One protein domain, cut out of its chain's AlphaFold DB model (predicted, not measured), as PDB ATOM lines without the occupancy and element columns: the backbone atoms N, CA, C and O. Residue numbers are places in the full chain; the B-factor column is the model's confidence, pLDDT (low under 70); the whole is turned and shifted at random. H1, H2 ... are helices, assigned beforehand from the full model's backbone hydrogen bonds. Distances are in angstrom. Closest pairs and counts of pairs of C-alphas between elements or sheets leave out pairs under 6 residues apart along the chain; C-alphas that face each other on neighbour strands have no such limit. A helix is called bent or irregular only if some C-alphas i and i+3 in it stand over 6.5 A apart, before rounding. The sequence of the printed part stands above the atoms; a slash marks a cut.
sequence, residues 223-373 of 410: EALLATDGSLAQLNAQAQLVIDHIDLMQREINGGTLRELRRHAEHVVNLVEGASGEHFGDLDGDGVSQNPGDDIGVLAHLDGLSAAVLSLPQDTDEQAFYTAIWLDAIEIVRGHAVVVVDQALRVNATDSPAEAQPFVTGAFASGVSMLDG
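This is residues 223 to 373 of the 410 residues of an uncharacterized protein of Acidimicrobiaceae bacterium (UniProt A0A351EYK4). The domain is a rod-shaped bundle of five helices that run along its length, with the long helix H5 on one side and the hairpin of H2 and H3 on another. H3 and H4 follow each other in nearly one line, joined by a long loop, residues 274 to 297, that folds out alongside H3 and returns, while H6 folds back along part of H5. The printed part has 151 residues with six named helices, in the order H1 to H6, and no named strand; the class is all helix. The whole is compact, with a radius of gyration of the C-alphas of 16.7 A and spans of 56 by 27 by 21 A.

H1 is residues 223 to 226, 5.1 A long, beginning at C-alpha 223, (23.417, 27.672, 19.072). H2 is residues 231 to 255, 36.9 A. H3 is residues 258 to 273, 22.6 A. H4 is residues 298 to 310, 18.4 A. H5, residues 317 to 349, is the longest helix at 48.3 A; its C-alpha 317 is at (8.961, 23.459, 9.292). H6 is residues 353 to 372, 26.9 A, ending at C-alpha 372, (31.730, 40.489, 4.221). H6 is irregular, with C-alphas 355 and 358 7.1 A apart, and has a kink of 30 degrees near residue 360.

H2 and H3 form a helical hairpin; they touch, the closest C-alphas being those of Met 249 and Leu 261, 5.0 A apart, at a shallow tilt of 15 degrees. H2 also touches H6, closest at the C-alphas of Ile 253 and Pro 353, 5.1 A. With residues 231 to 239 alone H2 touches H4, closest at the C-alphas of Leu 235 and His 301, 5.8 A. H3 touches H5, closest at the C-alphas of Ala 265 and Ala 344, 4.9 A. H4 and H5 form a hairpin, at a shallow tilt of 11 degrees, closest at the C-alphas of Val 309 and Thr 323, 6.2 A. H5 and H6 form another, closest at the C-alphas of Val 340 and Ala 363, 4.6 A. H4 and H6 are apart. Every O i to N i+4 pair is within hydrogen-bond range in H2, H3, H4 and H5, and 14 of 16 are in H6; H1 is too short for such a pair.

The C-alphas farthest apart are those of Gly 255 and Asp 315, 57.4 A. The printed part has no cut. The link from H3 to H4 is long, with 24 residues. The mean pLDDT of the printed part is 86.3; residues 224 to 230, 314 and 316 to 322 are under 70.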
ATOM      1  N   GLU A 223      22.591  28.176  17.968       70.38
ATOM      2  CA  GLU A 223      23.417  27.672  19.072       70.38
ATOM      3  C   GLU A 223      24.154  26.382  18.689       70.38
ATOM      4  O   GLU A 223      25.337  26.242  18.998       70.38
ATOM      5  N   ALA A 224      23.492  25.455  17.991       69.75
ATOM      6  CA  ALA A 224      24.110  24.212  17.544       69.75
ATOM      7  C   ALA A 224      25.241  24.452  16.529       69.75
ATOM      8  O   ALA A 224      26.273  23.783  16.597       69.75
ATOM      9  N   LEU A 225      25.082  25.433  15.636       67.19
ATOM     10  CA  LEU A 225      26.124  25.823  14.684       67.19
ATOM     11  C   LEU A 225      27.306  26.498  15.377       67.19
ATOM     12  O   LEU A 225      28.449  26.118  15.137       67.19
ATOM     13  N   LEU A 226      27.051  27.427  16.298       65.62
ATOM     14  CA  LEU A 226      28.108  28.092  17.067       65.62
ATOM     15  C   LEU A 226      28.850  27.128  18.008       65.62
ATOM     16  O   LEU A 226      30.036  27.315  18.263       65.62
ATOM     17  N   ALA A 227      28.179  26.078  18.490       64.69
ATOM     18  CA  ALA A 227      28.782  25.024  19.303       64.69
ATOM     19  C   ALA A 227      29.659  24.046  18.500       64.69
ATOM     20  O   ALA A 227      30.351  23.221  19.104       64.69
ATOM     21  N   THR A 228      29.678  24.126  17.162       61.59
ATOM     22  CA  THR A 228      30.700  23.446  16.348       61.59
ATOM     23  C   THR A 228      32.033  24.193  16.450       61.59
ATOM     24  O   THR A 228      32.537  24.759  15.482       61.59
ATOM     25  N   ASP A 229      32.584  24.213  17.671       50.56
ATOM     26  CA  ASP A 229      33.826  24.874  18.073       50.56
ATOM     27  C   ASP A 229      34.927  24.669  17.015       50.56
ATOM     28  O   ASP A 229      35.564  23.616  16.938       50.56
ATOM     29  N   GLY A 230      35.147  25.695  16.187       54.53
ATOM     30  CA  GLY A 230      36.277  25.792  15.265       54.53
ATOM     31  C   GLY A 230      35.948  25.907  13.776       54.53
ATOM     32  O   GLY A 230      36.818  26.374  13.055       54.53
ATOM     33  N   SER A 231      34.748  25.562  13.291       70.38
ATOM     34  CA  SER A 231      34.481  25.562  11.834       70.38
ATOM     35  C   SER A 231      34.408  26.980  11.239       70.38
ATOM     36  O   SER A 231      35.172  27.309  10.335       70.38
ATOM     37  N   LEU A 232      33.562  27.855  11.796       76.62
ATOM     38  CA  LEU A 232      33.353  29.225  11.305       76.62
ATOM     39  C   LEU A 232      34.540  30.151  11.583       76.62
ATOM     40  O   LEU A 232      34.967  30.893  10.703       76.62
ATOM     41  N   ALA A 233      35.122  30.083  12.782       78.25
ATOM     42  CA  ALA A 233      36.287  30.896  13.127       78.25
ATOM     43  C   ALA A 233      37.508  30.536  12.263       78.25
ATOM     44  O   ALA A 233      38.233  31.426  11.814       78.25
ATOM     45  N   GLN A 234      37.723  29.242  11.996       84.06
ATOM     46  CA  GLN A 234      38.795  28.793  11.111       84.06
ATOM     47  C   GLN A 234      38.501  29.160   9.653       84.06
ATOM     48  O   GLN A 234      39.395  29.669   8.980       84.06
ATOM     49  N   LEU A 235      37.258  28.994   9.186       88.31
ATOM     50  CA  LEU A 235      36.814  29.452   7.868       88.31
ATOM     51  C   LEU A 235      37.081  30.953   7.675       88.31
ATOM     52  O   LEU A 235      37.686  31.344   6.678       88.31
ATOM     53  N   ASN A 236      36.700  31.786   8.647       87.88
ATOM     54  CA  ASN A 236      36.953  33.227   8.643       87.88
ATOM     55  C   ASN A 236      38.458  33.536   8.618       87.88
ATOM     56  O   ASN A 236      38.904  34.377   7.842       87.88
ATOM     57  N   ALA A 237      39.265  32.820   9.406       88.94
ATOM     58  CA  ALA A 237      40.716  32.986   9.398       88.94
ATOM     59  C   ALA A 237      41.340  32.637   8.032       88.94
ATOM     60  O   ALA A 237      42.165  33.402   7.534       88.94
ATOM     61  N   GLN A 238      40.928  31.530   7.400       93.56
ATOM     62  CA  GLN A 238      41.413  31.155   6.065       93.56
ATOM     63  C   GLN A 238      40.959  32.160   4.997       93.56
ATOM     64  O   GLN A 238      41.765  32.601   4.180       93.56
ATOM     65  N   ALA A 239      39.697  32.595   5.034       93.06
ATOM     66  CA  ALA A 239      39.170  33.596   4.110       93.06
ATOM     67  C   ALA A 239      39.837  34.973   4.269       93.06
ATOM     68  O   ALA A 239      40.081  35.658   3.276       93.06
ATOM     69  N   GLN A 240      40.206  35.367   5.491       93.44
ATOM     70  CA  GLN A 240      40.985  36.585   5.706       93.44
ATOM     71  C   GLN A 240      42.379  36.484   5.073       93.44
ATOM     72  O   GLN A 240      42.817  37.437   4.434       93.44
ATOM     73  N   LEU A 241      43.058  35.336   5.187       96.62
ATOM     74  CA  LEU A 241      44.354  35.130   4.528       96.62
ATOM     75  C   LEU A 241      44.244  35.238   3.001       96.62
ATOM     76  O   LEU A 241      45.147  35.778   2.359       96.62
ATOM     77  N   VAL A 242      43.135  34.770   2.417       97.38
ATOM     78  CA  VAL A 242      42.852  34.941   0.982       97.38
ATOM     79  C   VAL A 242      42.822  36.427   0.622       97.38
ATOM     80  O   VAL A 242      43.528  36.844  -0.296       97.38
ATOM     81  N   ILE A 243      42.075  37.242   1.374       95.44
ATOM     82  CA  ILE A 243      42.002  38.693   1.146       95.44
ATOM     83  C   ILE A 243      43.349  39.376   1.336       95.44
ATOM     84  O   ILE A 243      43.742  40.179   0.492       95.44
ATOM     85  N   ASP A 244      44.087  39.023   2.387       95.56
ATOM     86  CA  ASP A 244      45.413  39.584   2.642       95.56
ATOM     87  C   ASP A 244      46.350  39.342   1.448       95.56
ATOM     88  O   ASP A 244      47.106  40.232   1.047       95.56
ATOM     89  N   HIS A 245      46.280  38.160   0.829       97.69
ATOM     90  CA  HIS A 245      47.069  37.852  -0.359       97.69
ATOM     91  C   HIS A 245      46.566  38.542  -1.630       97.69
ATOM     92  O   HIS A 245      47.398  38.960  -2.441       97.69
ATOM     93  N   ILE A 246      45.259  38.757  -1.788       97.00
ATOM     94  CA  ILE A 246      44.721  39.584  -2.879       97.00
ATOM     95  C   ILE A 246      45.177  41.045  -2.746       97.00
ATOM     96  O   ILE A 246      45.602  41.660  -3.727       97.00
ATOM     97  N   ASP A 247      45.195  41.587  -1.531       94.12
ATOM     98  CA  ASP A 247      45.731  42.919  -1.248       94.12
ATOM     99  C   ASP A 247      47.217  43.029  -1.610       94.12
ATOM    100  O   ASP A 247      47.671  44.045  -2.150       94.12
ATOM    101  N   LEU A 248      47.995  41.977  -1.340       96.44
ATOM    102  CA  LEU A 248      49.391  41.906  -1.764       96.44
ATOM    103  C   LEU A 248      49.507  41.864  -3.294       96.44
ATOM    104  O   LEU A 248      50.313  42.618  -3.837       96.44
ATOM    105  N   MET A 249      48.664  41.106  -4.008       97.25
ATOM    106  CA  MET A 249      48.614  41.149  -5.480       97.25
ATOM    107  C   MET A 249      48.383  42.577  -6.002       97.25
ATOM    108  O   MET A 249      49.088  43.039  -6.902       97.25
ATOM    109  N   GLN A 250      47.454  43.325  -5.400       94.12
ATOM    110  CA  GLN A 250      47.175  44.703  -5.808       94.12
ATOM    111  C   GLN A 250      48.368  45.644  -5.567       94.12
ATOM    112  O   GLN A 250      48.599  46.573  -6.352       94.12
ATOM    113  N   ARG A 251      49.158  45.412  -4.511       93.88
ATOM    114  CA  ARG A 251      50.414  46.145  -4.268       93.88
ATOM    115  C   ARG A 251      51.480  45.791  -5.300       93.88
ATOM    116  O   ARG A 251      52.156  46.698  -5.788       93.88
ATOM    117  N   GLU A 252      51.585  44.518  -5.678       95.69
ATOM    118  CA  GLU A 252      52.550  44.074  -6.684       95.69
ATOM    119  C   GLU A 252      52.263  44.671  -8.069       95.69
ATOM    120  O   GLU A 252      53.203  45.023  -8.785       95.69
ATOM    121  N   ILE A 253      50.996  44.918  -8.416       92.38
ATOM    122  CA  ILE A 253      50.661  45.649  -9.648       92.38
ATOM    123  C   ILE A 253      51.150  47.107  -9.613       92.38
ATOM    124  O   ILE A 253      51.646  47.626 -10.614       92.38
ATOM    125  N   ASN A 254      51.050  47.774  -8.461       86.62
ATOM    126  CA  ASN A 254      51.304  49.214  -8.334       86.62
ATOM    127  C   ASN A 254      52.787  49.603  -8.205       86.62
ATOM    128  O   ASN A 254      53.122  50.789  -8.238       86.62
ATOM    129  N   GLY A 255      53.688  48.637  -8.053       83.69
ATOM    130  CA  GLY A 255      55.121  48.927  -7.944       83.69
ATOM    131  C   GLY A 255      56.013  47.729  -7.648       83.69
ATOM    132  O   GLY A 255      57.181  47.925  -7.313       83.69
ATOM    133  N   GLY A 256      55.468  46.519  -7.739       87.69
ATOM    134  CA  GLY A 256      56.166  45.284  -7.436       87.69
ATOM    135  C   GLY A 256      56.597  44.518  -8.682       87.69
ATOM    136  O   GLY A 256      56.909  45.108  -9.722       87.69
ATOM    137  N   THR A 257      56.673  43.192  -8.569       93.25
ATOM    138  CA  THR A 257      57.153  42.334  -9.663       93.25
ATOM    139  C   THR A 257      56.128  41.278 -10.059       93.25
ATOM    140  O   THR A 257      55.388  40.769  -9.223       93.25
ATOM    141  N   LEU A 258      56.138  40.879 -11.337       94.50
ATOM    142  CA  LEU A 258      55.265  39.811 -11.836       94.50
ATOM    143  C   LEU A 258      55.472  38.487 -11.086       94.50
ATOM    144  O   LEU A 258      54.518  37.753 -10.874       94.50
ATOM    145  N   ARG A 259      56.705  38.189 -10.659       95.38
ATOM    146  CA  ARG A 259      56.995  36.975  -9.886       95.38
ATOM    147  C   ARG A 259      56.256  36.977  -8.549       95.38
ATOM    148  O   ARG A 259      55.587  36.011  -8.223       95.38
ATOM    149  N   GLU A 260      56.367  38.063  -7.793       96.25
ATOM    150  CA  GLU A 260      55.719  38.167  -6.480       96.25
ATOM    151  C   GLU A 260      54.188  38.212  -6.621       96.25
ATOM    152  O   GLU A 260      53.484  37.611  -5.813       96.25
ATOM    153  N   LEU A 261      53.677  38.845  -7.686       97.56
ATOM    154  CA  LEU A 261      52.258  38.819  -8.046       97.56
ATOM    155  C   LEU A 261      51.752  37.384  -8.266       97.56
ATOM    156  O   LEU A 261      50.743  36.996  -7.681       97.56
ATOM    157  N   ARG A 262      52.473  36.588  -9.066       97.56
ATOM    158  CA  ARG A 262      52.158  35.176  -9.330       97.56
ATOM    159  C   ARG A 262      52.220  34.316  -8.069       97.56
ATOM    160  O   ARG A 262      51.294  33.557  -7.804       97.56
ATOM    161  N   ARG A 263      53.228  34.522  -7.218       97.81
ATOM    162  CA  ARG A 263      53.320  33.839  -5.920       97.81
ATOM    163  C   ARG A 263      52.107  34.119  -5.029       97.81
ATOM    164  O   ARG A 263      51.567  33.222  -4.396       97.81
ATOM    165  N   HIS A 264      51.645  35.367  -4.967       98.19
ATOM    166  CA  HIS A 264      50.443  35.691  -4.197       98.19
ATOM    167  C   HIS A 264      49.166  35.112  -4.820       98.19
ATOM    168  O   HIS A 264      48.293  34.675  -4.076       98.19
ATOM    169  N   ALA A 265      49.086  35.028  -6.149       98.12
ATOM    170  CA  ALA A 265      48.006  34.316  -6.825       98.12
ATOM    171  C   ALA A 265      48.024  32.805  -6.525       98.12
ATOM    172  O   ALA A 265      46.971  32.222  -6.284       98.12
ATOM    173  N   GLU A 266      49.205  32.179  -6.463       98.06
ATOM    174  CA  GLU A 266      49.354  30.791  -6.009       98.06
ATOM    175  C   GLU A 266      48.818  30.604  -4.590       98.06
ATOM    176  O   GLU A 266      47.996  29.721  -4.352       98.06
ATOM    177  N   HIS A 267      49.240  31.462  -3.657       98.31
ATOM    178  CA  HIS A 267      48.779  31.380  -2.275       98.31
ATOM    179  C   HIS A 267      47.254  31.461  -2.186       98.31
ATOM    180  O   HIS A 267      46.663  30.717  -1.415       98.31
ATOM    181  N   VAL A 268      46.613  32.331  -2.975       98.38
ATOM    182  CA  VAL A 268      45.147  32.443  -3.021       98.38
ATOM    183  C   VAL A 268      44.498  31.131  -3.458       98.38
ATOM    184  O   VAL A 268      43.582  30.670  -2.783       98.38
ATOM    185  N   VAL A 269      44.978  30.502  -4.536       98.00
ATOM    186  CA  VAL A 269      44.440  29.207  -4.992       98.00
ATOM    187  C   VAL A 269      44.625  28.136  -3.915       98.00
ATOM    188  O   VAL A 269      43.664  27.466  -3.539       98.00
ATOM    189  N   ASN A 270      45.832  28.034  -3.352       97.31
ATOM    190  CA  ASN A 270      46.158  27.033  -2.336       97.31
ATOM    191  C   ASN A 270      45.363  27.236  -1.030       97.31
ATOM    192  O   ASN A 270      44.968  26.259  -0.394       97.31
ATOM    193  N   LEU A 271      45.083  28.487  -0.649       98.12
ATOM    194  CA  LEU A 271      44.246  28.840   0.503       98.12
ATOM    195  C   LEU A 271      42.762  28.537   0.277       98.12
ATOM    196  O   LEU A 271      42.066  28.167   1.221       98.12
ATOM    197  N   VAL A 272      42.245  28.726  -0.939       96.00
ATOM    198  CA  VAL A 272      40.824  28.483  -1.213       96.00
ATOM    199  C   VAL A 272      40.540  26.993  -1.380       96.00
ATOM    200  O   VAL A 272      39.591  26.488  -0.781       96.00
ATOM    201  N   GLU A 273      41.352  26.278  -2.157       94.44
ATOM    202  CA  GLU A 273      41.088  24.868  -2.463       94.44
ATOM    203  C   GLU A 273      41.670  23.886  -1.436       94.44
ATOM    204  O   GLU A 273      41.145  22.782  -1.281       94.44
ATOM    205  N   GLY A 274      42.739  24.273  -0.731       96.00
ATOM    206  CA  GLY A 274      43.456  23.392   0.193       96.00
ATOM    207  C   GLY A 274      44.248  22.289  -0.509       96.00
ATOM    208  O   GLY A 274      44.222  22.151  -1.728       96.00
ATOM    209  N   ALA A 275      44.954  21.457   0.261       94.19
ATOM    210  CA  ALA A 275      45.888  20.457  -0.270       94.19
ATOM    211  C   ALA A 275      45.223  19.337  -1.097       94.19
ATOM    212  O   ALA A 275      45.909  18.602  -1.809       94.19
ATOM    213  N   SER A 276      43.901  19.178  -0.990       90.50
ATOM    214  CA  SER A 276      43.103  18.271  -1.827       90.50
ATOM    215  C   SER A 276      42.516  18.930  -3.079       90.50
ATOM    216  O   SER A 276      41.813  18.253  -3.830       90.50
ATOM    217  N   GLY A 277      42.766  20.224  -3.278       92.25
ATOM    218  CA  GLY A 277      42.308  21.015  -4.414       92.25
ATOM    219  C   GLY A 277      42.819  20.515  -5.759       92.25
ATOM    220  O   GLY A 277      43.902  19.937  -5.848       92.25
ATOM    221  N   GLU A 278      42.047  20.753  -6.819       93.19
ATOM    222  CA  GLU A 278      42.427  20.389  -8.190       93.19
ATOM    223  C   GLU A 278      43.676  21.148  -8.655       93.19
ATOM    224  O   GLU A 278      44.548  20.578  -9.315       93.19
ATOM    225  N   HIS A 279      43.766  22.423  -8.288       93.19
ATOM    226  CA  HIS A 279      44.803  23.351  -8.712       93.19
ATOM    227  C   HIS A 279      45.856  23.600  -7.632       93.19
ATOM    228  O   HIS A 279      46.770  24.397  -7.854       93.19
ATOM    229  N   PHE A 280      45.761  22.927  -6.480       94.81
ATOM    230  CA  PHE A 280      46.745  23.068  -5.415       94.81
ATOM    231  C   PHE A 280      48.144  22.682  -5.903       94.81
ATOM    232  O   PHE A 280      48.364  21.578  -6.411       94.81
ATOM    233  N   GLY A 281      49.119  23.569  -5.715       95.12
ATOM    234  CA  GLY A 281      50.484  23.283  -6.133       95.12
ATOM    235  C   GLY A 281      51.390  24.497  -6.259       95.12
ATOM    236  O   GLY A 281      51.175  25.522  -5.621       95.12
ATOM    237  N   ASP A 282      52.449  24.301  -7.045       96.88
ATOM    238  CA  ASP A 282      53.407  25.316  -7.493       96.88
ATOM    239  C   ASP A 282      52.896  25.889  -8.824       96.88
ATOM    240  O   ASP A 282      53.014  25.257  -9.879       96.88
ATOM    241  N   LEU A 283      52.238  27.039  -8.743       94.19
ATOM    242  CA  LEU A 283      51.627  27.748  -9.863       94.19
ATOM    243  C   LEU A 283      52.510  28.899 -10.355       94.19
ATOM    244  O   LEU A 283      52.393  29.292 -11.520       94.19
ATOM    245  N   ASP A 284      53.399  29.427  -9.509       91.94
ATOM    246  CA  ASP A 284      54.342  30.478  -9.901       91.94
ATOM    247  C   ASP A 284      55.610  29.934 -10.597       91.94
ATOM    248  O   ASP A 284      56.310  30.680 -11.300       91.94
ATOM    249  N   GLY A 285      55.850  28.622 -10.490       92.12
ATOM    250  CA  GLY A 285      56.910  27.878 -11.158       92.12
ATOM    251  C   GLY A 285      58.268  27.974 -10.463       92.12
ATOM    252  O   GLY A 285      59.297  27.778 -11.127       92.12
ATOM    253  N   ASP A 286      58.312  28.315  -9.172       92.38
ATOM    254  CA  ASP A 286      59.557  28.440  -8.411       92.38
ATOM    255  C   ASP A 286      60.119  27.106  -7.880       92.38
ATOM    256  O   ASP A 286      61.261  27.050  -7.401       92.38
ATOM    257  N   GLY A 287      59.376  26.015  -8.079       93.50
ATOM    258  CA  GLY A 287      59.730  24.652  -7.703       93.50
ATOM    259  C   GLY A 287      59.204  24.230  -6.332       93.50
ATOM    260  O   GLY A 287      59.520  23.115  -5.896       93.50
ATOM    261  N   VAL A 288      58.459  25.091  -5.629       93.56
ATOM    262  CA  VAL A 288      57.929  24.831  -4.290       93.56
ATOM    263  C   VAL A 288      56.481  25.301  -4.196       93.56
ATOM    264  O   VAL A 288      56.215  26.490  -4.241       93.56
ATOM    265  N   SER A 289      55.558  24.371  -3.935       92.94
ATOM    266  CA  SER A 289      54.185  24.736  -3.572       92.94
ATOM    267  C   SER A 289      54.164  25.410  -2.201       92.94
ATOM    268  O   SER A 289      54.702  24.864  -1.226       92.94
ATOM    269  N   GLN A 290      53.557  26.592  -2.129       91.75
ATOM    270  CA  GLN A 290      53.466  27.395  -0.917       91.75
ATOM    271  C   GLN A 290      52.008  27.577  -0.503       91.75
ATOM    272  O   GLN A 290      51.178  28.098  -1.246       91.75
ATOM    273  N   ASN A 291      51.702  27.178   0.730       93.69
ATOM    274  CA  ASN A 291      50.413  27.429   1.355       93.69
ATOM    275  C   ASN A 291      50.627  28.114   2.713       93.69
ATOM    276  O   ASN A 291      51.175  27.492   3.626       93.69
ATOM    277  N   PRO A 292      50.238  29.390   2.871       94.50
ATOM    278  CA  PRO A 292      50.307  30.074   4.162       94.50
ATOM    279  C   PRO A 292      49.160  29.684   5.118       94.50
ATOM    280  O   PRO A 292      49.151  30.156   6.255       94.50
ATOM    281  N   GLY A 293      48.195  28.876   4.662       94.38
ATOM    282  CA  GLY A 293      47.020  28.448   5.420       94.38
ATOM    283  C   GLY A 293      47.195  27.155   6.211       94.38
ATOM    284  O   GLY A 293      48.281  26.811   6.673       94.38
ATOM    285  N   ASP A 294      46.081  26.446   6.392       93.38
ATOM    286  CA  ASP A 294      45.977  25.227   7.207       93.38
ATOM    287  C   ASP A 294      45.942  23.910   6.409       93.38
ATOM    288  O   ASP A 294      45.660  22.860   6.984       93.38
ATOM    289  N   ASP A 295      46.212  23.964   5.102       93.94
ATOM    290  CA  ASP A 295      46.107  22.852   4.141       93.94
ATOM    291  C   ASP A 295      44.697  22.263   3.934       93.94
ATOM    292  O   ASP A 295      44.540  21.376   3.094       93.94
ATOM    293  N   ILE A 296      43.662  22.763   4.615       93.62
ATOM    294  CA  ILE A 296      42.274  22.298   4.455       93.62
ATOM    295  C   ILE A 296      41.584  23.071   3.334       93.62
ATOM    296  O   ILE A 296      40.967  22.469   2.462       93.62
ATOM    297  N   GLY A 297      41.742  24.394   3.336       93.06
ATOM    298  CA  GLY A 297      41.166  25.287   2.337       93.06
ATOM    299  C   GLY A 297      39.746  25.762   2.654       93.06
ATOM    300  O   GLY A 297      38.964  25.077   3.317       93.06
ATOM    301  N   VAL A 298      39.399  26.955   2.166       93.38
ATOM    302  CA  VAL A 298      38.076  27.585   2.355       93.38
ATOM    303  C   VAL A 298      36.935  26.672   1.887       93.38
ATOM    304  O   VAL A 298      35.955  26.511   2.610       93.38
ATOM    305  N   LEU A 299      37.059  26.034   0.718       90.94
ATOM    306  CA  LEU A 299      35.996  25.187   0.160       90.94
ATOM    307  C   LEU A 299      35.697  23.960   1.033       90.94
ATOM    308  O   LEU A 299      34.532  23.636   1.254       90.94
ATOM    309  N   ALA A 300      36.728  23.316   1.582       89.25
ATOM    310  CA  ALA A 300      36.544  22.163   2.460       89.25
ATOM    311  C   ALA A 300      35.975  22.565   3.832       89.25
ATOM    312  O   ALA A 300      35.186  21.821   4.417       89.25
ATOM    313  N   HIS A 301      36.316  23.756   4.338       88.75
ATOM    314  CA  HIS A 301      35.658  24.313   5.527       88.75
ATOM    315  C   HIS A 301      34.167  24.573   5.282       88.75
ATOM    316  O   HIS A 301      33.346  24.233   6.135       88.75
ATOM    317  N   LEU A 302      33.801  25.103   4.110       87.44
ATOM    318  CA  LEU A 302      32.398  25.275   3.711       87.44
ATOM    319  C   LEU A 302      31.668  23.928   3.600       87.44
ATOM    320  O   LEU A 302      30.542  23.822   4.074       87.44
ATOM    321  N   ASP A 303      32.306  22.884   3.059       86.69
ATOM    322  CA  ASP A 303      31.738  21.526   3.025       86.69
ATOM    323  C   ASP A 303      31.472  20.980   4.434       86.69
ATOM    324  O   ASP A 303      30.412  20.409   4.702       86.69
ATOM    325  N   GLY A 304      32.425  21.178   5.350       83.25
ATOM    326  CA  GLY A 304      32.276  20.804   6.754       83.25
ATOM    327  C   GLY A 304      31.116  21.538   7.427       83.25
ATOM    328  O   GLY A 304      30.327  20.917   8.142       83.25
ATOM    329  N   LEU A 305      30.971  22.836   7.152       81.44
ATOM    330  CA  LEU A 305      29.865  23.643   7.657       81.44
ATOM    331  C   LEU A 305      28.519  23.192   7.069       81.44
ATOM    332  O   LEU A 305      27.567  23.006   7.820       81.44
ATOM    333  N   SER A 306      28.439  22.925   5.761       82.88
ATOM    334  CA  SER A 306      27.233  22.369   5.130       82.88
ATOM    335  C   SER A 306      26.832  21.033   5.753       82.88
ATOM    336  O   SER A 306      25.657  20.813   6.040       82.88
ATOM    337  N   ALA A 307      27.797  20.143   6.002       82.50
ATOM    338  CA  ALA A 307      27.537  18.861   6.652       82.50
ATOM    339  C   ALA A 307      27.035  19.033   8.095       82.50
ATOM    340  O   ALA A 307      26.141  18.301   8.520       82.50
ATOM    341  N   ALA A 308      27.572  20.011   8.832       78.69
ATOM    342  CA  ALA A 308      27.098  20.353  10.169       78.69
ATOM    343  C   ALA A 308      25.653  20.875  10.137       78.69
ATOM    344  O   ALA A 308      24.816  20.355  10.873       78.69
ATOM    345  N   VAL A 309      25.339  21.815   9.237       76.56
ATOM    346  CA  VAL A 309      23.981  22.350   9.027       76.56
ATOM    347  C   VAL A 309      22.990  21.232   8.686       76.56
ATOM    348  O   VAL A 309      21.945  21.120   9.318       76.56
ATOM    349  N   LEU A 310      23.344  20.335   7.762       79.38
ATOM    350  CA  LEU A 310      22.505  19.192   7.374       79.38
ATOM    351  C   LEU A 310      22.304  18.155   8.491       79.38
ATOM    352  O   LEU A 310      21.417  17.310   8.388       79.38
ATOM    353  N   SER A 311      23.138  18.180   9.534       79.25
ATOM    354  CA  SER A 311      23.025  17.275  10.685       79.25
ATOM    355  C   SER A 311      22.117  17.803  11.797       79.25
ATOM    356  O   SER A 311      21.827  17.067  12.745       79.25
ATOM    357  N   LEU A 312      21.678  19.062  11.699       74.69
ATOM    358  CA  LEU A 312      20.788  19.678  12.675       74.69
ATOM    359  C   LEU A 312      19.390  19.041  12.633       74.69
ATOM    360  O   LEU A 312      18.965  18.589  11.568       74.69
ATOM    361  N   PRO A 313      18.646  19.028  13.757       70.88
ATOM    362  CA  PRO A 313      17.251  18.585  13.777       70.88
ATOM    363  C   PRO A 313      16.406  19.314  12.727       70.88
ATOM    364  O   PRO A 313      16.575  20.514  12.546       70.88
ATOM    365  N   GLN A 314      15.522  18.579  12.047       69.38
ATOM    366  CA  GLN A 314      14.612  19.074  10.999       69.38
ATOM    367  C   GLN A 314      13.167  18.638  11.299       69.38
ATOM    368  O   GLN A 314      12.412  18.268  10.401       69.38
ATOM    369  N   ASP A 315      12.813  18.563  12.581       71.12
ATOM    370  CA  ASP A 315      11.551  17.981  13.041       71.12
ATOM    371  C   ASP A 315      10.360  18.937  12.846       71.12
ATOM    372  O   ASP A 315       9.204  18.511  12.920       71.12
ATOM    373  N   THR A 316      10.635  20.221  12.592       61.84
ATOM    374  CA  THR A 316       9.647  21.283  12.374       61.84
ATOM    375  C   THR A 316       9.903  22.022  11.061       61.84
ATOM    376  O   THR A 316      11.044  22.109  10.596       61.84
ATOM    377  N   ASP A 317       8.849  22.609  10.486       59.06
ATOM    378  CA  ASP A 317       8.961  23.459   9.292       59.06
ATOM    379  C   ASP A 317       9.888  24.664   9.545       59.06
ATOM    380  O   ASP A 317      10.615  25.092   8.650       59.06
ATOM    381  N   GLU A 318       9.943  25.151  10.790       60.47
ATOM    382  CA  GLU A 318      10.860  26.207  11.228       60.47
ATOM    383  C   GLU A 318      12.330  25.802  11.142       60.47
ATOM    384  O   GLU A 318      13.157  26.522  10.578       60.47
ATOM    385  N   GLN A 319      12.662  24.621  11.660       63.94
ATOM    386  CA  GLN A 319      14.018  24.088  11.584       63.94
ATOM    387  C   GLN A 319      14.444  23.849  10.130       63.94
ATOM    388  O   GLN A 319      15.565  24.203   9.754       63.94
ATOM    389  N   ALA A 320      13.538  23.315   9.302       64.19
ATOM    390  CA  ALA A 320      13.771  23.110   7.874       64.19
ATOM    391  C   ALA A 320      14.030  24.424   7.126       64.19
ATOM    392  O   ALA A 320      14.973  24.521   6.336       64.19
ATOM    393  N   PHE A 321      13.236  25.455   7.417       66.31
ATOM    394  CA  PHE A 321      13.379  26.781   6.827       66.31
ATOM    395  C   PHE A 321      14.741  27.416   7.142       66.31
ATOM    396  O   PHE A 321      15.465  27.811   6.225       66.31
ATOM    397  N   TYR A 322      15.149  27.460   8.415       67.69
ATOM    398  CA  TYR A 322      16.436  28.066   8.779       67.69
ATOM    399  C   TYR A 322      17.633  27.274   8.269       67.69
ATOM    400  O   TYR A 322      18.628  27.864   7.851       67.69
ATOM    401  N   THR A 323      17.528  25.950   8.230       70.38
ATOM    402  CA  THR A 323      18.560  25.096   7.634       70.38
ATOM    403  C   THR A 323      18.751  25.418   6.153       70.38
ATOM    404  O   THR A 323      19.887  25.546   5.699       70.38
ATOM    405  N   ALA A 324      17.664  25.628   5.403       70.88
ATOM    406  CA  ALA A 324      17.740  26.023   3.999       70.88
ATOM    407  C   ALA A 324      18.428  27.388   3.806       70.88
ATOM    408  O   ALA A 324      19.256  27.522   2.906       70.88
ATOM    409  N   ILE A 325      18.153  28.368   4.675       72.75
ATOM    410  CA  ILE A 325      18.806  29.689   4.637       72.75
ATOM    411  C   ILE A 325      20.318  29.567   4.837       72.75
ATOM    412  O   ILE A 325      21.092  30.153   4.083       72.75
ATOM    413  N   TRP A 326      20.751  28.776   5.821       74.56
ATOM    414  CA  TRP A 326      22.174  28.533   6.064       74.56
ATOM    415  C   TRP A 326      22.865  27.863   4.875       74.56
ATOM    416  O   TRP A 326      23.993  28.218   4.539       74.56
ATOM    417  N   LEU A 327      22.198  26.914   4.217       76.88
ATOM    418  CA  LEU A 327      22.749  26.250   3.036       76.88
ATOM    419  C   LEU A 327      22.851  27.189   1.829       76.88
ATOM    420  O   LEU A 327      23.876  27.158   1.149       76.88
ATOM    421  N   ASP A 328      21.853  28.045   1.585       74.50
ATOM    422  CA  ASP A 328      21.918  29.063   0.520       74.50
ATOM    423  C   ASP A 328      23.079  30.036   0.778       74.50
ATOM    424  O   ASP A 328      23.880  30.309  -0.114       74.50
ATOM    425  N   ALA A 329      23.247  30.471   2.031       75.56
ATOM    426  CA  ALA A 329      24.346  31.338   2.438       75.56
ATOM    427  C   ALA A 329      25.727  30.714   2.175       75.56
ATOM    428  O   ALA A 329      26.615  31.366   1.622       75.56
ATOM    429  N   ILE A 330      25.906  29.440   2.535       79.81
ATOM    430  CA  ILE A 330      27.152  28.705   2.281       79.81
ATOM    431  C   ILE A 330      27.426  28.596   0.779       79.81
ATOM    432  O   ILE A 330      28.569  28.763   0.353       79.81
ATOM    433  N   GLU A 331      26.395  28.350  -0.028       80.44
ATOM    434  CA  GLU A 331      26.547  28.217  -1.476       80.44
ATOM    435  C   GLU A 331      26.899  29.548  -2.154       80.44
ATOM    436  O   GLU A 331      27.717  29.579  -3.073       80.44
ATOM    437  N   ILE A 332      26.373  30.668  -1.658       77.75
ATOM    438  CA  ILE A 332      26.756  32.008  -2.127       77.75
ATOM    439  C   ILE A 332      28.232  32.281  -1.841       77.75
ATOM    440  O   ILE A 332      28.987  32.661  -2.740       77.75
ATOM    441  N   VAL A 333      28.673  32.020  -0.607       83.75
ATOM    442  CA  VAL A 333      30.084  32.155  -0.222       83.75
ATOM    443  C   VAL A 333      30.968  31.248  -1.084       83.75
ATOM    444  O   VAL A 333      32.016  31.684  -1.570       83.75
ATOM    445  N   ARG A 334      30.536  30.005  -1.336       87.44
ATOM    446  CA  ARG A 334      31.226  29.064  -2.230       87.44
ATOM    447  C   ARG A 334      31.346  29.617  -3.647       87.44
ATOM    448  O   ARG A 334      32.425  29.539  -4.232       87.44
ATOM    449  N   GLY A 335      30.277  30.198  -4.186       80.75
ATOM    450  CA  GLY A 335      30.280  30.829  -5.505       80.75
ATOM    451  C   GLY A 335      31.364  31.901  -5.622       80.75
ATOM    452  O   GLY A 335      32.145  31.893  -6.574       80.75
ATOM    453  N   HIS A 336      31.488  32.765  -4.614       84.94
ATOM    454  CA  HIS A 336      32.553  33.766  -4.573       84.94
ATOM    455  C   HIS A 336      33.954  33.152  -4.460       84.94
ATOM    456  O   HIS A 336      34.864  33.593  -5.162       84.94
ATOM    457  N   ALA A 337      34.131  32.112  -3.640       88.19
ATOM    458  CA  ALA A 337      35.403  31.401  -3.510       88.19
ATOM    459  C   ALA A 337      35.868  30.800  -4.854       88.19
ATOM    460  O   ALA A 337      37.034  30.938  -5.228       88.19
ATOM    461  N   VAL A 338      34.952  30.208  -5.626       87.06
ATOM    462  CA  VAL A 338      35.239  29.676  -6.971       87.06
ATOM    463  C   VAL A 338      35.668  30.786  -7.934       87.06
ATOM    464  O   VAL A 338      36.627  30.610  -8.688       87.06
ATOM    465  N   VAL A 339      35.012  31.952  -7.893       84.62
ATOM    466  CA  VAL A 339      35.424  33.099  -8.718       84.62
ATOM    467  C   VAL A 339      36.815  33.589  -8.316       84.62
ATOM    468  O   VAL A 339      37.635  33.850  -9.191       84.62
ATOM    469  N   VAL A 340      37.124  33.669  -7.018       90.44
ATOM    470  CA  VAL A 340      38.464  34.043  -6.537       90.44
ATOM    471  C   VAL A 340      39.543  33.116  -7.112       90.44
ATOM    472  O   VAL A 340      40.569  33.611  -7.586       90.44
ATOM    473  N   VAL A 341      39.300  31.801  -7.138       91.56
ATOM    474  CA  VAL A 341      40.219  30.818  -7.739       91.56
ATOM    475  C   VAL A 341      40.390  31.052  -9.240       91.56
ATOM    476  O   VAL A 341      41.524  31.188  -9.696       91.56
ATOM    477  N   ASP A 342      39.300  31.159 -10.009       88.38
ATOM    478  CA  ASP A 342      39.371  31.410 -11.461       88.38
ATOM    479  C   ASP A 342      40.170  32.684 -11.774       88.38
ATOM    480  O   ASP A 342      41.045  32.684 -12.644       88.38
ATOM    481  N   GLN A 343      39.938  33.763 -11.025       89.94
ATOM    482  CA  GLN A 343      40.668  35.014 -11.211       89.94
ATOM    483  C   GLN A 343      42.155  34.877 -10.853       89.94
ATOM    484  O   GLN A 343      43.008  35.346 -11.609       89.94
ATOM    485  N   ALA A 344      42.498  34.197  -9.756       94.62
ATOM    486  CA  ALA A 344      43.890  33.965  -9.369       94.62
ATOM    487  C   ALA A 344      44.642  33.079 -10.382       94.62
ATOM    488  O   ALA A 344      45.787  33.371 -10.739       94.62
ATOM    489  N   LEU A 345      43.989  32.051 -10.934       93.44
ATOM    490  CA  LEU A 345      44.548  31.239 -12.019       93.44
ATOM    491  C   LEU A 345      44.837  32.087 -13.267       93.44
ATOM    492  O   LEU A 345      45.902  31.955 -13.877       93.44
ATOM    493  N   ARG A 346      43.938  33.014 -13.617       94.06
ATOM    494  CA  ARG A 346      44.158  33.958 -14.726       94.06
ATOM    495  C   ARG A 346      45.316  34.909 -14.455       94.06
ATOM    496  O   ARG A 346      46.103  35.139 -15.368       94.06
ATOM    497  N   VAL A 347      45.480  35.403 -13.222       92.50
ATOM    498  CA  VAL A 347      46.660  36.195 -12.819       92.50
ATOM    499  C   VAL A 347      47.945  35.408 -13.077       92.50
ATOM    500  O   VAL A 347      48.862  35.936 -13.712       92.50
ATOM    501  N   ASN A 348      47.999  34.140 -12.659       94.94
ATOM    502  CA  ASN A 348      49.165  33.280 -12.877       94.94
ATOM    503  C   ASN A 348      49.497  33.067 -14.362       94.94
ATOM    504  O   ASN A 348      50.671  33.016 -14.735       94.94
ATOM    505  N   ALA A 349      48.479  33.034 -15.221       94.31
ATOM    506  CA  ALA A 349      48.638  32.880 -16.663       94.31
ATOM    507  C   ALA A 349      49.088  34.155 -17.409       94.31
ATOM    508  O   ALA A 349      49.485  34.055 -18.568       94.31
ATOM    509  N   THR A 350      49.037  35.340 -16.787       94.44
ATOM    510  CA  THR A 350      49.359  36.618 -17.460       94.44
ATOM    511  C   THR A 350      50.853  36.858 -17.653       94.44
ATOM    512  O   THR A 350      51.661  36.454 -16.819       94.44
ATOM    513  N   ASP A 351      51.237  37.606 -18.688       93.50
ATOM    514  CA  ASP A 351      52.637  37.927 -19.003       93.50
ATOM    515  C   ASP A 351      53.107  39.277 -18.431       93.50
ATOM    516  O   ASP A 351      54.284  39.641 -18.541       93.50
ATOM    517  N   SER A 352      52.210  40.056 -17.817       91.75
ATOM    518  CA  SER A 352      52.559  41.349 -17.220       91.75
ATOM    519  C   SER A 352      51.593  41.796 -16.116       91.75
ATOM    520  O   SER A 352      50.409  41.464 -16.167       91.75
ATOM    521  N   PRO A 353      52.036  42.651 -15.168       91.62
ATOM    522  CA  PRO A 353      51.140  43.216 -14.155       91.62
ATOM    523  C   PRO A 353      49.967  44.021 -14.739       91.62
ATOM    524  O   PRO A 353      48.885  44.045 -14.164       91.62
ATOM    525  N   ALA A 354      50.164  44.663 -15.896       90.75
ATOM    526  CA  ALA A 354      49.107  45.415 -16.569       90.75
ATOM    527  C   ALA A 354      47.995  44.502 -17.111       90.75
ATOM    528  O   ALA A 354      46.825  44.868 -17.061       90.75
ATOM    529  N   GLU A 355      48.357  43.317 -17.605       92.88
ATOM    530  CA  GLU A 355      47.407  42.293 -18.050       92.88
ATOM    531  C   GLU A 355      46.688  41.632 -16.864       92.88
ATOM    532  O   GLU A 355      45.506  41.319 -16.962       92.88
ATOM    533  N   ALA A 356      47.376  41.475 -15.730       92.56
ATOM    534  CA  ALA A 356      46.818  40.888 -14.513       92.56
ATOM    535  C   ALA A 356      45.800  41.781 -13.786       92.56
ATOM    536  O   ALA A 356      44.949  41.269 -13.059       92.56
ATOM    537  N   GLN A 357      45.878  43.106 -13.952       90.75
ATOM    538  CA  GLN A 357      45.062  44.073 -13.208       90.75
ATOM    539  C   GLN A 357      43.548  43.794 -13.208       90.75
ATOM    540  O   GLN A 357      42.978  43.814 -12.117       90.75
ATOM    541  N   PRO A 358      42.866  43.535 -14.343       86.44
ATOM    542  CA  PRO A 358      41.435  43.221 -14.313       86.44
ATOM    543  C   PRO A 358      41.119  41.973 -13.479       86.44
ATOM    544  O   PRO A 358      40.106  41.954 -12.784       86.44
ATOM    545  N   PHE A 359      41.995  40.966 -13.489       84.06
ATOM    546  CA  PHE A 359      41.781  39.733 -12.734       84.06
ATOM    547  C   PHE A 359      42.010  39.928 -11.235       84.06
ATOM    548  O   PHE A 359      41.220  39.447 -10.429       84.06
ATOM    549  N   VAL A 360      43.018  40.713 -10.839       90.81
ATOM    550  CA  VAL A 360      43.203  41.086  -9.424       90.81
ATOM    551  C   VAL A 360      42.015  41.898  -8.907       90.81
ATOM    552  O   VAL A 360      41.540  41.639  -7.804       90.81
ATOM    553  N   THR A 361      41.476  42.822  -9.710       87.19
ATOM    554  CA  THR A 361      40.253  43.560  -9.354       87.19
ATOM    555  C   THR A 361      39.060  42.615  -9.166       87.19
ATOM    556  O   THR A 361      38.321  42.755  -8.193       87.19
ATOM    557  N   GLY A 362      38.881  41.639 -10.064       81.94
ATOM    558  CA  GLY A 362      37.813  40.638  -9.961       81.94
ATOM    559  C   GLY A 362      37.954  39.729  -8.737       81.94
ATOM    560  O   GLY A 362      36.969  39.481  -8.037       81.94
ATOM    561  N   ALA A 363      39.183  39.290  -8.439       84.62
ATOM    562  CA  ALA A 363      39.498  38.515  -7.242       84.62
ATOM    563  C   ALA A 363      39.190  39.315  -5.970       84.62
ATOM    564  O   ALA A 363      38.580  38.780  -5.053       84.62
ATOM    565  N   PHE A 364      39.549  40.602  -5.925       88.44
ATOM    566  CA  PHE A 364      39.270  41.466  -4.775       88.44
ATOM    567  C   PHE A 364      37.772  41.661  -4.553       88.44
ATOM    568  O   PHE A 364      37.303  41.473  -3.436       88.44
ATOM    569  N   ALA A 365      37.017  41.978  -5.608       83.00
ATOM    570  CA  ALA A 365      35.569  42.149  -5.505       83.00
ATOM    571  C   ALA A 365      34.895  40.885  -4.951       83.00
ATOM    572  O   ALA A 365      34.198  40.956  -3.945       83.00
ATOM    573  N   SER A 366      35.182  39.721  -5.543       85.44
ATOM    574  CA  SER A 366      34.597  38.453  -5.085       85.44
ATOM    575  C   SER A 366      35.109  38.035  -3.712       85.44
ATOM    576  O   SER A 366      34.354  37.489  -2.923       85.44
ATOM    577  N   GLY A 367      36.372  38.307  -3.398       86.69
ATOM    578  CA  GLY A 367      36.941  38.008  -2.095       86.69
ATOM    579  C   GLY A 367      36.296  38.826  -0.974       86.69
ATOM    580  O   GLY A 367      36.013  38.285   0.092       86.69
ATOM    581  N   VAL A 368      36.029  40.115  -1.211       86.38
ATOM    582  CA  VAL A 368      35.302  40.960  -0.253       86.38
ATOM    583  C   VAL A 368      33.873  40.453  -0.094       86.38
ATOM    584  O   VAL A 368      33.428  40.286   1.036       86.38
ATOM    585  N   SER A 369      33.179  40.120  -1.188       84.06
ATOM    586  CA  SER A 369      31.841  39.515  -1.118       84.06
ATOM    587  C   SER A 369      31.840  38.186  -0.356       84.06
ATOM    588  O   SER A 369      30.983  37.966   0.491       84.06
ATOM    589  N   MET A 370      32.838  37.327  -0.580       87.62
ATOM    590  CA  MET A 370      33.017  36.070   0.151       87.62
ATOM    591  C   MET A 370      33.140  36.310   1.659       87.62
ATOM    592  O   MET A 370      32.588  35.547   2.448       87.62
ATOM    593  N   LEU A 371      33.875  37.344   2.073       85.94
ATOM    594  CA  LEU A 371      34.158  37.605   3.480       85.94
ATOM    595  C   LEU A 371      33.043  38.401   4.163       85.94
ATOM    596  O   LEU A 371      32.555  37.983   5.206       85.94
ATOM    597  N   ASP A 372      32.616  39.513   3.580       80.06
ATOM    598  CA  ASP A 372      31.730  40.489   4.221       80.06
ATOM    599  C   ASP A 372      30.292  40.438   3.679       80.06
ATOM    600  O   ASP A 372      29.358  40.867   4.358       80.06
ATOM    601  N   GLY A 373      30.092  39.857   2.496       78.31
ATOM    602  CA  GLY A 373      28.826  39.868   1.774       78.31
ATOM    603  C   GLY A 373      28.720  41.036   0.796       78.31
ATOM    604  O   GLY A 373      29.657  41.813   0.604       78.31
TER     605      GLY A 373